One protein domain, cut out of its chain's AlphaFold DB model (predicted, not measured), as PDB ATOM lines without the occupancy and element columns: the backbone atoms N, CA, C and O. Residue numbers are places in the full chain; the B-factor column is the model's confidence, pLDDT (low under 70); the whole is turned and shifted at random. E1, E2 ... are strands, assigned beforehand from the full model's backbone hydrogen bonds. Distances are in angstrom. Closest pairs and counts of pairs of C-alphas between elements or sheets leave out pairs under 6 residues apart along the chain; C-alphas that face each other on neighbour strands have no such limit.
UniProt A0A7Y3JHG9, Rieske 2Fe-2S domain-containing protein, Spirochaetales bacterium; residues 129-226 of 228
ATOM      1  N   LEU A 129      -9.435  17.083   5.245       86.19
ATOM      2  CA  LEU A 129     -10.660  16.744   4.534       86.19
ATOM      3  C   LEU A 129     -11.834  16.733   5.519       86.19
ATOM      4  O   LEU A 129     -11.818  15.976   6.487       86.19
ATOM      5  N   ASP A 130     -12.854  17.547   5.259       86.50
ATOM      6  CA  ASP A 130     -14.105  17.534   6.021       86.50
ATOM      7  C   ASP A 130     -14.995  16.367   5.569       86.50
ATOM      8  O   ASP A 130     -15.299  16.221   4.384       86.50
ATOM      9  N   LEU A 131     -15.396  15.529   6.524       84.62
ATOM     10  CA  LEU A 131     -16.160  14.305   6.298       84.62
ATOM     11  C   LEU A 131     -17.627  14.403   6.727       84.62
ATOM     12  O   LEU A 131     -18.368  13.432   6.565       84.62
ATOM     13  N   GLY A 132     -18.061  15.551   7.253       85.62
ATOM     14  CA  GLY A 132     -19.436  15.780   7.690       85.62
ATOM     15  C   GLY A 132     -19.573  16.137   9.168       85.62
ATOM     16  O   GLY A 132     -18.596  16.428   9.863       85.62
ATOM     17  N   ALA A 133     -20.821  16.169   9.645       85.25
ATOM     18  CA  ALA A 133     -21.121  16.539  11.023       85.25
ATOM     19  C   ALA A 133     -20.906  15.360  11.983       85.25
ATOM     20  O   ALA A 133     -21.254  14.221  11.676       85.25
ATOM     21  N   GLU A 134     -20.394  15.653  13.178       87.56
ATOM     22  CA  GLU A 134     -20.157  14.661  14.233       87.56
ATOM     23  C   GLU A 134     -21.435  13.887  14.591       87.56
ATOM     24  O   GLU A 134     -21.411  12.667  14.749       87.56
ATOM     25  N   GLN A 135     -22.577  14.581  14.642       87.31
ATOM     26  CA  GLN A 135     -23.866  13.975  14.979       87.31
ATOM     27  C   GLN A 135     -24.375  12.947  13.957       87.31
ATOM     28  O   GLN A 135     -25.257  12.154  14.285       87.31
ATOM     29  N   ASP A 136     -23.848  12.954  12.730       89.12
ATOM     30  CA  ASP A 136     -24.324  12.066  11.670       89.12
ATOM     31  C   ASP A 136     -23.820  10.629  11.862       89.12
ATOM     32  O   ASP A 136     -24.352   9.710  11.231       89.12
ATOM     33  N   ILE A 137     -22.804  10.435  12.713       90.88
ATOM     34  CA  ILE A 137     -22.215   9.139  13.060       90.88
ATOM     35  C   ILE A 137     -22.278   8.993  14.592       90.88
ATOM     36  O   ILE A 137     -21.367   9.440  15.285       90.88
ATOM     37  N   PRO A 138     -23.349   8.403  15.153       90.44
ATOM     38  CA  PRO A 138     -23.497   8.205  16.596       90.44
ATOM     39  C   PRO A 138     -22.404   7.316  17.224       90.44
ATOM     40  O   PRO A 138     -21.817   6.477  16.536       90.44
ATOM     41  N   PRO A 139     -22.158   7.421  18.547       92.19
ATOM     42  CA  PRO A 139     -21.210   6.551  19.239       92.19
ATOM     43  C   PRO A 139     -21.526   5.060  19.054       92.19
ATOM     44  O   PRO A 139     -22.619   4.585  19.368       92.19
ATOM     45  N   GLY A 140     -20.529   4.293  18.620       89.25
ATOM     46  CA  GLY A 140     -20.633   2.864  18.330       89.25
ATOM     47  C   GLY A 140     -21.004   2.525  16.885       89.25
ATOM     48  O   GLY A 140     -21.183   1.338  16.600       89.25
ATOM     49  N   GLU A 141     -21.120   3.520  16.006       92.25
ATOM     50  CA  GLU A 141     -21.322   3.333  14.571       92.25
ATOM     51  C   GLU A 141     -20.047   3.623  13.774       92.25
ATOM     52  O   GLU A 141     -19.206   4.441  14.150       92.25
ATOM     53  N   ASN A 142     -19.939   2.954  12.628       94.94
ATOM     54  CA  ASN A 142     -18.927   3.235  11.626       94.94
ATOM     55  C   ASN A 142     -19.633   3.652  10.342       94.94
ATOM     56  O   ASN A 142     -20.712   3.142  10.026       94.94
ATOM     57  N   ARG A 143     -19.014   4.529   9.561       94.25
ATOM     58  CA  ARG A 143     -19.563   4.964   8.282       94.25
ATOM     59  C   ARG A 143     -18.497   4.972   7.209       94.25
ATOM     60  O   ARG A 143     -17.367   5.389   7.439       94.25
ATOM     61  N   LEU A 144     -18.897   4.539   6.023       93.75
ATOM     62  CA  LEU A 144     -18.117   4.701   4.814       93.75
ATOM     63  C   LEU A 144     -18.410   6.078   4.206       93.75
ATOM     64  O   LEU A 144     -19.571   6.456   4.043       93.75
ATOM     65  N   VAL A 145     -17.356   6.835   3.922       88.75
ATOM     66  CA  VAL A 145     -17.405   8.214   3.434       88.75
ATOM     67  C   VAL A 145     -16.560   8.321   2.169       88.75
ATOM     68  O   VAL A 145     -15.470   7.753   2.075       88.75
ATOM     69  N   SER A 146     -17.067   9.047   1.175       83.44
ATOM     70  CA  SER A 146     -16.332   9.316  -0.060       83.44
ATOM     71  C   SER A 146     -15.247  10.368   0.170       83.44
ATOM     72  O   SER A 146     -15.495  11.400   0.787       83.44
ATOM     73  N   SER A 147     -14.055  10.129  -0.373       79.44
ATOM     74  CA  SER A 147     -12.942  11.081  -0.391       79.44
ATOM     75  C   SER A 147     -12.345  11.193  -1.802       79.44
ATOM     76  O   SER A 147     -12.585  10.314  -2.636       79.44
ATOM     77  N   PRO A 148     -11.529  12.224  -2.093       76.81
ATOM     78  CA  PRO A 148     -10.879  12.379  -3.399       76.81
ATOM     79  C   PRO A 148      -9.967  11.213  -3.823       76.81
ATOM     80  O   PRO A 148      -9.693  11.060  -5.010       76.81
ATOM     81  N   TRP A 149      -9.499  10.387  -2.881       74.62
ATOM     82  CA  TRP A 149      -8.617   9.232  -3.124       74.62
ATOM     83  C   TRP A 149      -9.304   7.883  -2.865       74.62
ATOM     84  O   TRP A 149      -8.631   6.860  -2.756       74.62
ATOM     85  N   GLY A 150     -10.636   7.863  -2.780       82.56
ATOM     86  CA  GLY A 150     -11.429   6.643  -2.633       82.56
ATOM     87  C   GLY A 150     -12.291   6.624  -1.376       82.56
ATOM     88  O   GLY A 150     -12.582   7.655  -0.771       82.56
ATOM     89  N   GLU A 151     -12.748   5.439  -0.996       89.69
ATOM     90  CA  GLU A 151     -13.602   5.260   0.175       89.69
ATOM     91  C   GLU A 151     -12.773   5.187   1.460       89.69
ATOM     92  O   GLU A 151     -11.816   4.417   1.569       89.69
ATOM     93  N   VAL A 152     -13.185   5.964   2.457       92.81
ATOM     94  CA  VAL A 152     -12.616   5.971   3.806       92.81
ATOM     95  C   VAL A 152     -13.681   5.504   4.782       92.81
ATOM     96  O   VAL A 152     -14.862   5.798   4.617       92.81
ATOM     97  N   VAL A 153     -13.275   4.785   5.818       95.62
ATOM     98  CA  VAL A 153     -14.156   4.398   6.915       95.62
ATOM     99  C   VAL A 153     -13.838   5.251   8.125       95.62
ATOM    100  O   VAL A 153     -12.687   5.331   8.546       95.62
ATOM    101  N   ILE A 154     -14.877   5.856   8.691       95.94
ATOM    102  CA  ILE A 154     -14.841   6.575   9.958       95.94
ATOM    103  C   ILE A 154     -15.483   5.722  11.031       95.94
ATOM    104  O   ILE A 154     -16.570   5.181  10.837       95.94
ATOM    105  N   PHE A 155     -14.798   5.617  12.162       96.38
ATOM    106  CA  PHE A 155     -15.212   4.841  13.318       96.38
ATOM    107  C   PHE A 155     -15.491   5.791  14.475       96.38
ATOM    108  O   PHE A 155     -14.597   6.549  14.864       96.38
ATOM    109  N   HIS A 156     -16.688   5.712  15.053       95.06
ATOM    110  CA  HIS A 156     -17.008   6.381  16.306       95.06
ATOM    111  C   HIS A 156     -17.094   5.335  17.417       95.06
ATOM    112  O   HIS A 156     -18.031   4.541  17.501       95.06
ATOM    113  N   GLY A 157     -16.085   5.302  18.280       92.44
ATOM    114  CA  GLY A 157     -16.044   4.416  19.434       92.44
ATOM    115  C   GLY A 157     -17.112   4.790  20.458       92.44
ATOM    116  O   GLY A 157     -17.442   5.956  20.653       92.44
ATOM    117  N   ARG A 158     -17.634   3.797  21.185       89.75
ATOM    118  CA  ARG A 158     -18.556   4.041  22.314       89.75
ATOM    119  C   ARG A 158     -17.903   4.797  23.474       89.75
ATOM    120  O   ARG A 158     -18.600   5.330  24.325       89.75
ATOM    121  N   ASP A 159     -16.576   4.810  23.505       86.06
ATOM    122  CA  ASP A 159     -15.749   5.593  24.421       86.06
ATOM    123  C   ASP A 159     -15.541   7.046  23.945       86.06
ATOM    124  O   ASP A 159     -14.747   7.771  24.543       86.06
ATOM    125  N   GLY A 160     -16.234   7.469  22.879       88.62
ATOM    126  CA  GLY A 160     -16.156   8.810  22.296       88.62
ATOM    127  C   GLY A 160     -14.905   9.048  21.450       88.62
ATOM    128  O   GLY A 160     -14.633  10.178  21.050       88.62
ATOM    129  N   ARG A 161     -14.098   8.009  21.195       91.38
ATOM    130  CA  ARG A 161     -12.909   8.134  20.347       91.38
ATOM    131  C   ARG A 161     -13.282   8.051  18.877       91.38
ATOM    132  O   ARG A 161     -14.204   7.335  18.502       91.38
ATOM    133  N   TRP A 162     -12.485   8.709  18.049       93.69
ATOM    134  CA  TRP A 162     -12.601   8.665  16.597       93.69
ATOM    135  C   TRP A 162     -11.382   7.987  15.981       93.69
ATOM    136  O   TRP A 162     -10.261   8.142  16.470       93.69
ATOM    137  N   ALA A 163     -11.603   7.255  14.897       95.31
ATOM    138  CA  ALA A 163     -10.543   6.727  14.048       95.31
ATOM    139  C   ALA A 163     -10.976   6.763  12.580       95.31
ATOM    140  O   ALA A 163     -12.169   6.811  12.278       95.31
ATOM    141  N   ALA A 164     -10.001   6.712  11.676       95.38
ATOM    142  CA  ALA A 164     -10.236   6.590  10.247       95.38
ATOM    143  C   ALA A 164      -9.286   5.567   9.637       95.38
ATOM    144  O   ALA A 164      -8.100   5.557   9.966       95.38
ATOM    145  N   SER A 165      -9.789   4.746   8.718       95.25
ATOM    146  CA  SER A 165      -8.974   3.810   7.943       95.25
ATOM    147  C   SER A 165      -9.454   3.692   6.511       95.25
ATOM    148  O   SER A 165     -10.553   4.129   6.169       95.25
ATOM    149  N   GLU A 166      -8.645   3.072   5.658       93.75
ATOM    150  CA  GLU A 166      -9.102   2.646   4.334       93.75
ATOM    151  C   GLU A 166     -10.281   1.662   4.442       93.75
ATOM    152  O   GLU A 166     -10.510   1.051   5.493       93.75
ATOM    153  N   SER A 167     -11.053   1.515   3.361       95.50
ATOM    154  CA  SER A 167     -12.280   0.706   3.357       95.50
ATOM    155  C   SER A 167     -12.060  -0.804   3.253       95.50
ATOM    156  O   SER A 167     -12.989  -1.580   3.511       95.50
ATOM    157  N   ARG A 168     -10.841  -1.242   2.921       96.12
ATOM    158  CA  ARG A 168     -10.491  -2.645   2.685       96.12
ATOM    159  C   ARG A 168      -9.353  -3.080   3.601       96.12
ATOM    160  O   ARG A 168      -8.332  -2.420   3.706       96.12
ATOM    161  N   CYS A 169      -9.528  -4.224   4.254       94.69
ATOM    162  CA  CYS A 169      -8.485  -4.839   5.060       94.69
ATOM    163  C   CYS A 169      -7.319  -5.261   4.149       94.69
ATOM    164  O   CYS A 169      -7.569  -5.978   3.173       94.69
ATOM    165  N   PRO A 170      -6.063  -4.923   4.488       93.94
ATOM    166  CA  PRO A 170      -4.907  -5.187   3.631       93.94
ATOM    167  C   PRO A 170      -4.562  -6.677   3.478       93.94
ATOM    168  O   PRO A 170      -3.731  -7.032   2.652       93.94
ATOM    169  N   HIS A 171      -5.193  -7.563   4.255       91.00
ATOM    170  CA  HIS A 171      -5.026  -9.009   4.117       91.00
ATOM    171  C   HIS A 171      -5.734  -9.561   2.865       91.00
ATOM    172  O   HIS A 171      -5.096  -9.990   1.915       91.00
ATOM    173  N   GLN A 172      -7.070  -9.571   2.871       92.25
ATOM    174  CA  GLN A 172      -7.899 -10.179   1.814       92.25
ATOM    175  C   GLN A 172      -9.129  -9.310   1.495       92.25
ATOM    176  O   GLN A 172     -10.212  -9.809   1.205       92.25
ATOM    177  N   GLY A 173      -9.004  -7.986   1.629       92.31
ATOM    178  CA  GLY A 173     -10.046  -7.041   1.214       92.31
ATOM    179  C   GLY A 173     -11.289  -6.990   2.108       92.31
ATOM    180  O   GLY A 173     -12.332  -6.485   1.688       92.31
ATOM    181  N   GLY A 174     -11.201  -7.492   3.344       92.56
ATOM    182  CA  GLY A 174     -12.314  -7.474   4.298       92.56
ATOM    183  C   GLY A 174     -12.923  -6.079   4.501       92.56
ATOM    184  O   GLY A 174     -12.178  -5.100   4.514       92.56
ATOM    185  N   PRO A 175     -14.258  -5.961   4.636       95.69
ATOM    186  CA  PRO A 175     -14.932  -4.667   4.688       95.69
ATOM    187  C   PRO A 175     -14.648  -3.968   6.018       95.69
ATOM    188  O   PRO A 175     -15.149  -4.371   7.067       95.69
ATOM    189  N   MET A 176     -13.848  -2.901   5.986       96.00
ATOM    190  CA  MET A 176     -13.419  -2.235   7.217       96.00
ATOM    191  C   MET A 176     -14.564  -1.507   7.926       96.00
ATOM    192  O   MET A 176     -14.533  -1.395   9.147       96.00
ATOM    193  N   VAL A 177     -15.611  -1.104   7.198       96.00
ATOM    194  CA  VAL A 177     -16.833  -0.506   7.769       96.00
ATOM    195  C   VAL A 177     -17.524  -1.418   8.785       96.00
ATOM    196  O   VAL A 177     -18.086  -0.933   9.763       96.00
ATOM    197  N   ASP A 178     -17.379  -2.734   8.637       95.19
ATOM    198  CA  ASP A 178     -17.967  -3.725   9.539       95.19
ATOM    199  C   ASP A 178     -17.031  -4.112  10.704       95.19
ATOM    200  O   ASP A 178     -17.340  -5.030  11.471       95.19
ATOM    201  N   CYS A 179     -15.876  -3.447  10.860       93.94
ATOM    202  CA  CYS A 179     -14.957  -3.731  11.963       93.94
ATOM    203  C   CYS A 179     -15.534  -3.336  13.321       93.94
ATOM    204  O   CYS A 179     -16.210  -2.319  13.482       93.94
ATOM    205  N   GLN A 180     -15.149  -4.084  14.351       94.19
ATOM    206  CA  GLN A 180     -15.313  -3.610  15.722       94.19
ATOM    207  C   GLN A 180     -14.217  -2.596  16.048       94.19
ATOM    208  O   GLN A 180     -13.038  -2.900  15.860       94.19
ATOM    209  N   PHE A 181     -14.602  -1.434  16.578       95.81
ATOM    210  CA  PHE A 181     -13.678  -0.441  17.123       95.81
ATOM    211  C   PHE A 181     -13.804  -0.378  18.646       95.81
ATOM    212  O   PHE A 181     -14.792   0.122  19.185       95.81
ATOM    213  N   ILE A 182     -12.816  -0.936  19.349       89.94
ATOM    214  CA  ILE A 182     -12.822  -1.040  20.813       89.94
ATOM    215  C   ILE A 182     -11.420  -0.738  21.336       89.94
ATOM    216  O   ILE A 182     -10.441  -1.327  20.880       89.94
ATOM    217  N   ALA A 183     -11.322   0.166  22.316       89.50
ATOM    218  CA  ALA A 183     -10.084   0.475  23.034       89.50
ATOM    219  C   ALA A 183      -8.888   0.806  22.113       89.50
ATOM    220  O   ALA A 183      -7.762   0.375  22.358       89.50
ATOM    221  N   GLY A 184      -9.127   1.576  21.045       89.94
ATOM    222  CA  GLY A 184      -8.078   1.960  20.094       89.94
ATOM    223  C   GLY A 184      -7.686   0.866  19.096       89.94
ATOM    224  O   GLY A 184      -6.652   0.997  18.448       89.94
ATOM    225  N   LYS A 185      -8.475  -0.209  18.968       96.38
ATOM    226  CA  LYS A 185      -8.195  -1.321  18.054       96.38
ATOM    227  C   LYS A 185      -9.339  -1.567  17.081       96.38
ATOM    228  O   LYS A 185     -10.500  -1.559  17.487       96.38
ATOM    229  N   LEU A 186      -8.990  -1.830  15.824       97.12
ATOM    230  CA  LEU A 186      -9.908  -2.215  14.753       97.12
ATOM    231  C   LEU A 186      -9.797  -3.721  14.519       97.12
ATOM    232  O   LEU A 186      -8.711  -4.219  14.230       97.12
ATOM    233  N   THR A 187     -10.904  -4.450  14.650       96.75
ATOM    234  CA  THR A 187     -10.932  -5.904  14.426       96.75
ATOM    235  C   THR A 187     -11.651  -6.222  13.124       96.75
ATOM    236  O   THR A 187     -12.856  -5.988  13.017       96.75
ATOM    237  N   CYS A 188     -10.912  -6.773  12.158       95.81
ATOM    238  CA  CYS A 188     -11.432  -7.166  10.851       95.81
ATOM    239  C   CYS A 188     -12.534  -8.230  10.992       95.81
ATOM    240  O   CYS A 188     -12.307  -9.253  11.644       95.81
ATOM    241  N   PRO A 189     -13.700  -8.056  10.350       91.62
ATOM    242  CA  PRO A 189     -14.835  -8.966  10.497       91.62
ATOM    243  C   PRO A 189     -14.627 -10.325   9.816       91.62
ATOM    244  O   PRO A 189     -15.334 -11.270  10.150       91.62
ATOM    245  N   LEU A 190     -13.693 -10.433   8.859       90.81
ATOM    246  CA  LEU A 190     -13.479 -11.679   8.113       90.81
ATOM    247  C   LEU A 190     -12.616 -12.675   8.890       90.81
ATOM    248  O   LEU A 190     -13.019 -13.810   9.112       90.81
ATOM    249  N   HIS A 191     -11.433 -12.237   9.321       91.38
ATOM    250  CA  HIS A 191     -10.402 -13.119   9.885       91.38
ATOM    251  C   HIS A 191      -9.986 -12.721  11.304       91.38
ATOM    252  O   HIS A 191      -9.042 -13.275  11.853       91.38
ATOM    253  N   SER A 192     -10.678 -11.750  11.911       94.31
ATOM    254  CA  SER A 192     -10.403 -11.255  13.269       94.31
ATOM    255  C   SER A 192      -9.003 -10.665  13.474       94.31
ATOM    256  O   SER A 192      -8.574 -10.489  14.614       94.31
ATOM    257  N   PHE A 193      -8.287 -10.318  12.398       96.19
ATOM    258  CA  PHE A 193      -7.035  -9.579  12.522       96.19
ATOM    259  C   PHE A 193      -7.270  -8.222  13.167       96.19
ATOM    260  O   PHE A 193      -8.231  -7.518  12.848       96.19
ATOM    261  N   VAL A 194      -6.378  -7.886  14.093       96.81
ATOM    262  CA  VAL A 194      -6.490  -6.703  14.936       96.81
ATOM    263  C   VAL A 194      -5.435  -5.697  14.514       96.81
ATOM    264  O   VAL A 194      -4.245  -6.016  14.480       96.81
ATOM    265  N   PHE A 195      -5.884  -4.481  14.233       97.62
ATOM    266  CA  PHE A 195      -5.052  -3.347  13.866       97.62
ATOM    267  C   PHE A 195      -5.088  -2.304  14.979       97.62
ATOM    268  O   PHE A 195      -6.138  -2.049  15.575       97.62
ATOM    269  N   ASP A 196      -3.947  -1.689  15.262       96.19
ATOM    270  CA  ASP A 196      -3.904  -0.472  16.069       96.19
ATOM    271  C   ASP A 196      -4.530   0.681  15.265       96.19
ATOM    272  O   ASP A 196      -4.127   0.947  14.136       96.19
ATOM    273  N   ALA A 197      -5.535   1.360  15.819       94.25
ATOM    274  CA  ALA A 197      -6.296   2.380  15.094       94.25
ATOM    275  C   ALA A 197      -5.507   3.680  14.843       94.25
ATOM    276  O   ALA A 197      -5.957   4.528  14.079       94.25
ATOM    277  N   ARG A 198      -4.353   3.861  15.500       90.31
ATOM    278  CA  ARG A 198      -3.492   5.042  15.361       90.31
ATOM    279  C   ARG A 198      -2.324   4.789  14.418       90.31
ATOM    280  O   ARG A 198      -1.919   5.706  13.714       90.31
ATOM    281  N   THR A 199      -1.752   3.588  14.435       92.25
ATOM    282  CA  THR A 199      -0.578   3.245  13.612       92.25
ATOM    283  C   THR A 199      -0.910   2.353  12.423       92.25
ATOM    284  O   THR A 199      -0.082   2.213  11.528       92.25
ATOM    285  N   GLY A 200      -2.075   1.704  12.429       94.00
ATOM    286  CA  GLY A 200      -2.465   0.731  11.418       94.00
ATOM    287  C   GLY A 200      -1.763  -0.621  11.534       94.00
ATOM    288  O   GLY A 200      -2.019  -1.517  10.734       94.00
ATOM    289  N   SER A 201      -0.867  -0.803  12.506       95.31
ATOM    290  CA  SER A 201      -0.049  -2.013  12.596       95.31
ATOM    291  C   SER A 201      -0.873  -3.231  12.989       95.31
ATOM    292  O   SER A 201      -1.625  -3.175  13.969       95.31
ATOM    293  N   CYS A 202      -0.663  -4.342  12.281       93.94
ATOM    294  CA  CYS A 202      -1.146  -5.657  12.682       93.94
ATOM    295  C   CYS A 202      -0.018  -6.438  13.364       93.94
ATOM    296  O   CYS A 202       1.122  -6.422  12.912       93.94
ATOM    297  N   GLY A 203      -0.323  -7.143  14.454       86.75
ATOM    298  CA  GLY A 203       0.655  -7.998  15.140       86.75
ATOM    299  C   GLY A 203       0.946  -9.323  14.425       86.75
ATOM    300  O   GLY A 203       1.705 -10.134  14.950       86.75
ATOM    301  N   ASN A 204       0.316  -9.575  13.274       90.75
ATOM    302  CA  ASN A 204       0.491 -10.788  12.487       90.75
ATOM    303  C   ASN A 204       1.428 -10.514  11.298       90.75
ATOM    304  O   ASN A 204       1.222  -9.555  10.562       90.75
ATOM    305  N   ALA A 205       2.433 -11.372  11.109       87.25
ATOM    306  CA  ALA A 205       3.434 -11.234  10.052       87.25
ATOM    307  C   ALA A 205       2.872 -11.396   8.625       87.25
ATOM    308  O   ALA A 205       3.496 -10.932   7.676       87.25
ATOM    309  N   GLU A 206       1.708 -12.029   8.467       86.56
ATOM    310  CA  GLU A 206       1.051 -12.254   7.171       86.56
ATOM    311  C   GLU A 206       0.217 -11.049   6.700       86.56
ATOM    312  O   GLU A 206      -0.359 -11.075   5.614       86.56
ATOM    313  N   VAL A 207       0.121  -9.989   7.510       89.50
ATOM    314  CA  VAL A 207      -0.778  -8.856   7.266       89.50
ATOM    315  C   VAL A 207       0.012  -7.556   7.279       89.50
ATOM    316  O   VAL A 207       0.615  -7.189   8.287       89.50
ATOM    317  N   THR A 208      -0.010  -6.829   6.164       92.81
ATOM    318  CA  THR A 208       0.604  -5.501   6.086       92.81
ATOM    319  C   THR A 208      -0.199  -4.468   6.883       92.81
ATOM    320  O   THR A 208      -1.338  -4.702   7.297       92.81
ATOM    321  N   ASN A 209       0.413  -3.314   7.147       92.81
ATOM    322  CA  ASN A 209      -0.234  -2.265   7.928       92.81
ATOM    323  C   ASN A 209      -1.452  -1.708   7.187       92.81
ATOM    324  O   ASN A 209      -1.370  -1.350   6.015       92.81
ATOM    325  N   LEU A 210      -2.554  -1.584   7.918       94.81
ATOM    326  CA  LEU A 210      -3.751  -0.885   7.479       94.81
ATOM    327  C   LEU A 210      -3.446   0.609   7.382       94.81
ATOM    328  O   LEU A 210      -2.907   1.199   8.318       94.81
ATOM    329  N   ARG A 211      -3.832   1.258   6.290       92.19
ATOM    330  CA  ARG A 211      -3.751   2.714   6.209       92.19
ATOM    331  C   ARG A 211      -4.766   3.339   7.159       92.19
ATOM    332  O   ARG A 211      -5.965   3.067   7.073       92.19
ATOM    333  N   VAL A 212      -4.275   4.212   8.031       93.31
ATOM    334  CA  VAL A 212      -5.079   4.985   8.979       93.31
ATOM    335  C   VAL A 212      -4.799   6.470   8.822       93.31
ATOM    336  O   VAL A 212      -3.694   6.866   8.449       93.31
ATOM    337  N   TRP A 213      -5.800   7.288   9.126       91.31
ATOM    338  CA  TRP A 213      -5.671   8.741   9.116       91.31
ATOM    339  C   TRP A 213      -5.981   9.321  10.485       91.31
ATOM    340  O   TRP A 213      -6.797   8.797  11.249       91.31
ATOM    341  N   LYS A 214      -5.337  10.445  10.786       89.44
ATOM    342  CA  LYS A 214      -5.623  11.200  12.000       89.44
ATOM    343  C   LYS A 214      -6.968  11.899  11.846       89.44
ATOM    344  O   LYS A 214      -7.186  12.609  10.870       89.44
ATOM    345  N   VAL A 215      -7.837  11.724  12.835       91.44
ATOM    346  CA  VAL A 215      -9.145  12.382  12.897       91.44
ATOM    347  C   VAL A 215      -9.129  13.433  13.999       91.44
ATOM    348  O   VAL A 215      -8.607  13.197  15.089       91.44
ATOM    349  N   SER A 216      -9.710  14.589  13.714       87.50
ATOM    350  CA  SER A 216      -9.986  15.647  14.682       87.50
ATOM    351  C   SER A 216     -11.420  16.124  14.520       87.50
ATOM    352  O   SER A 216     -11.901  16.228  13.398       87.50
ATOM    353  N   VAL A 217     -12.077  16.449  15.628       86.44
ATOM    354  CA  VAL A 217     -13.386  17.102  15.605       86.44
ATOM    355  C   VAL A 217     -13.197  18.563  15.989       86.44
ATOM    356  O   VAL A 217     -12.670  18.851  17.064       86.44
ATOM    357  N   LEU A 218     -13.595  19.479  15.108       81.81
ATOM    358  CA  LEU A 218     -13.558  20.923  15.346       81.81
ATOM    359  C   LEU A 218     -14.932  21.503  15.025       81.81
ATOM    360  O   LEU A 218     -15.475  21.237  13.959       81.81
ATOM    361  N   GLU A 219     -15.507  22.258  15.963       84.56
ATOM    362  CA  GLU A 219     -16.816  22.915  15.792       84.56
ATOM    363  C   GLU A 219     -17.939  21.957  15.327       84.56
ATOM    364  O   GLU A 219     -18.814  22.323  14.546       84.56
ATOM    365  N   GLY A 220     -17.912  20.702  15.795       82.25
ATOM    366  CA  GLY A 220     -18.890  19.668  15.424       82.25
ATOM    367  C   GLY A 220     -18.696  19.070  14.024       82.25
ATOM    368  O   GLY A 220     -19.579  18.366  13.533       82.25
ATOM    369  N   ARG A 221     -17.561  19.331  13.366       84.38
ATOM    370  CA  ARG A 221     -17.181  18.761  12.063       84.38
ATOM    371  C   ARG A 221     -16.077  17.730  12.227       84.38
ATOM    372  O   ARG A 221     -15.108  17.967  12.948       84.38
ATOM    373  N   ILE A 222     -16.214  16.603  11.536       89.25
ATOM    374  CA  ILE A 222     -15.204  15.544  11.502       89.25
ATOM    375  C   ILE A 222     -14.196  15.891  10.412       89.25
ATOM    376  O   ILE A 222     -14.527  15.907   9.229       89.25
ATOM    377  N   LEU A 223     -12.954  16.137  10.811       87.94
ATOM    378  CA  LEU A 223     -11.859  16.489   9.917       87.94
ATOM    379  C   LEU A 223     -10.822  15.369   9.905       87.94
ATOM    380  O   LEU A 223     -10.345  14.928  10.952       87.94
ATOM    381  N   LEU A 224     -10.451  14.931   8.711       88.44
ATOM    382  CA  LEU A 224      -9.429  13.927   8.475       88.44
ATOM    383  C   LEU A 224      -8.151  14.602   7.992       88.44
ATOM    384  O   LEU A 224      -8.157  15.291   6.978       88.44
ATOM    385  N   SER A 225      -7.051  14.396   8.709       83.69
ATOM    386  CA  SER A 225      -5.743  14.919   8.329       83.69
ATOM    387  C   SER A 225      -5.171  14.091   7.186       83.69
ATOM    388  O   SER A 225      -4.928  12.891   7.334       83.69
ATOM    389  N   VAL A 226      -4.917  14.752   6.068       73.31
ATOM    390  CA  VAL A 226      -4.132  14.231   4.953       73.31
ATOM    391  C   VAL A 226      -2.794  14.944   4.956       73.31
ATOM    392  O   VAL A 226      -2.603  15.957   4.293       73.31
TER     393      VAL A 226
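Overview. This is residues 129 to 226 of the 228 residues of the protein "Rieske 2Fe-2S domain-containing protein" of Spirochaetales bacterium (UniProt A0A7Y3JHG9). A six-stranded sheet, E1 E9 E8 E4 E3 E2, curls into a small, nearly closed barrel, its edge strands E1 and E2 coming near each other. Next to it sits a second lobe, made of the little three-stranded sheet E5 E6 E7 and two long loops, residues 167 to 179 and 197 to 211. The printed part has 98 residues with no named helix and nine named strands, E1 to E9 along the chain; both sheets are antiparallel. The class is all strand, though 44 of the 98 residues are in named strands, under half. The whole is compact, with a radius of gyration of the C-alphas of 12.5 A and spans of 40 by 29 by 19 A.

Along the chain. E1, residues 129 to 133, begins with C-alpha 129 at (-10.660, 16.744, 4.534). E2 is residues 142 to 147, 15.5 A long, and E3 residues 150 to 156, 19.7 A. E4, residues 162 to 166, spans 14.1 A and ends with C-alpha 166 at (-9.102, 2.646, 4.334). E5 is residues 180 to 182, E6 residues 185 to 187 and E7 residues 194 to 196. E8, residues 212 to 218, is 19.1 A long. E9, residues 221 to 225, ends with C-alpha 225 at (-5.743, 14.919, 8.329).

Arrangement. The larger sheet is strongly twisted and is a folded sheet, bent back on itself: E1 and E9 face E4, E3 and E2, with E8 as the hinge. E1 and E9 are antiparallel, with N 131 and O 222 at 2.9 A. E8 and E9 form a hairpin, with N 223 and O 216 at 2.8 A. The pairing of E8 is staggered: residues 214 to 218 pair with E9 and residues 212 to 213 with E4, where N 213 and O 164 are 3.0 A apart. E2 E3 E4 is a meander, each strand the antiparallel neighbour of the one before; N 153 and O 165 are 2.8 A apart, and so are N 145 and O 152. Across the edges, the closest C-alphas of E1 and E2, those of Leu 131 and Val 145, are 6.8 A apart. E5 E6 E7 is a second meander, with N 182 and O 185 at 3.0 A and N 195 and O 186 at 2.8 A. The closest C-alphas of E3 and E5 are those of Phe 155 and Phe 181, 6.7 A apart. E2 and E5 are only just apart, at 8.4 A.

Size, cuts and confidence. The C-alphas of Glu 206 and Glu 219 are farthest apart, 40.4 A; those of Leu 129 and Val 226 are 7.0 A apart. The printed part has no cut. The links E4 to E5 and E7 to E8 are long, with 13 and 15 residues. The mean pLDDT of the printed part is 90.8, and no printed residue is under 70.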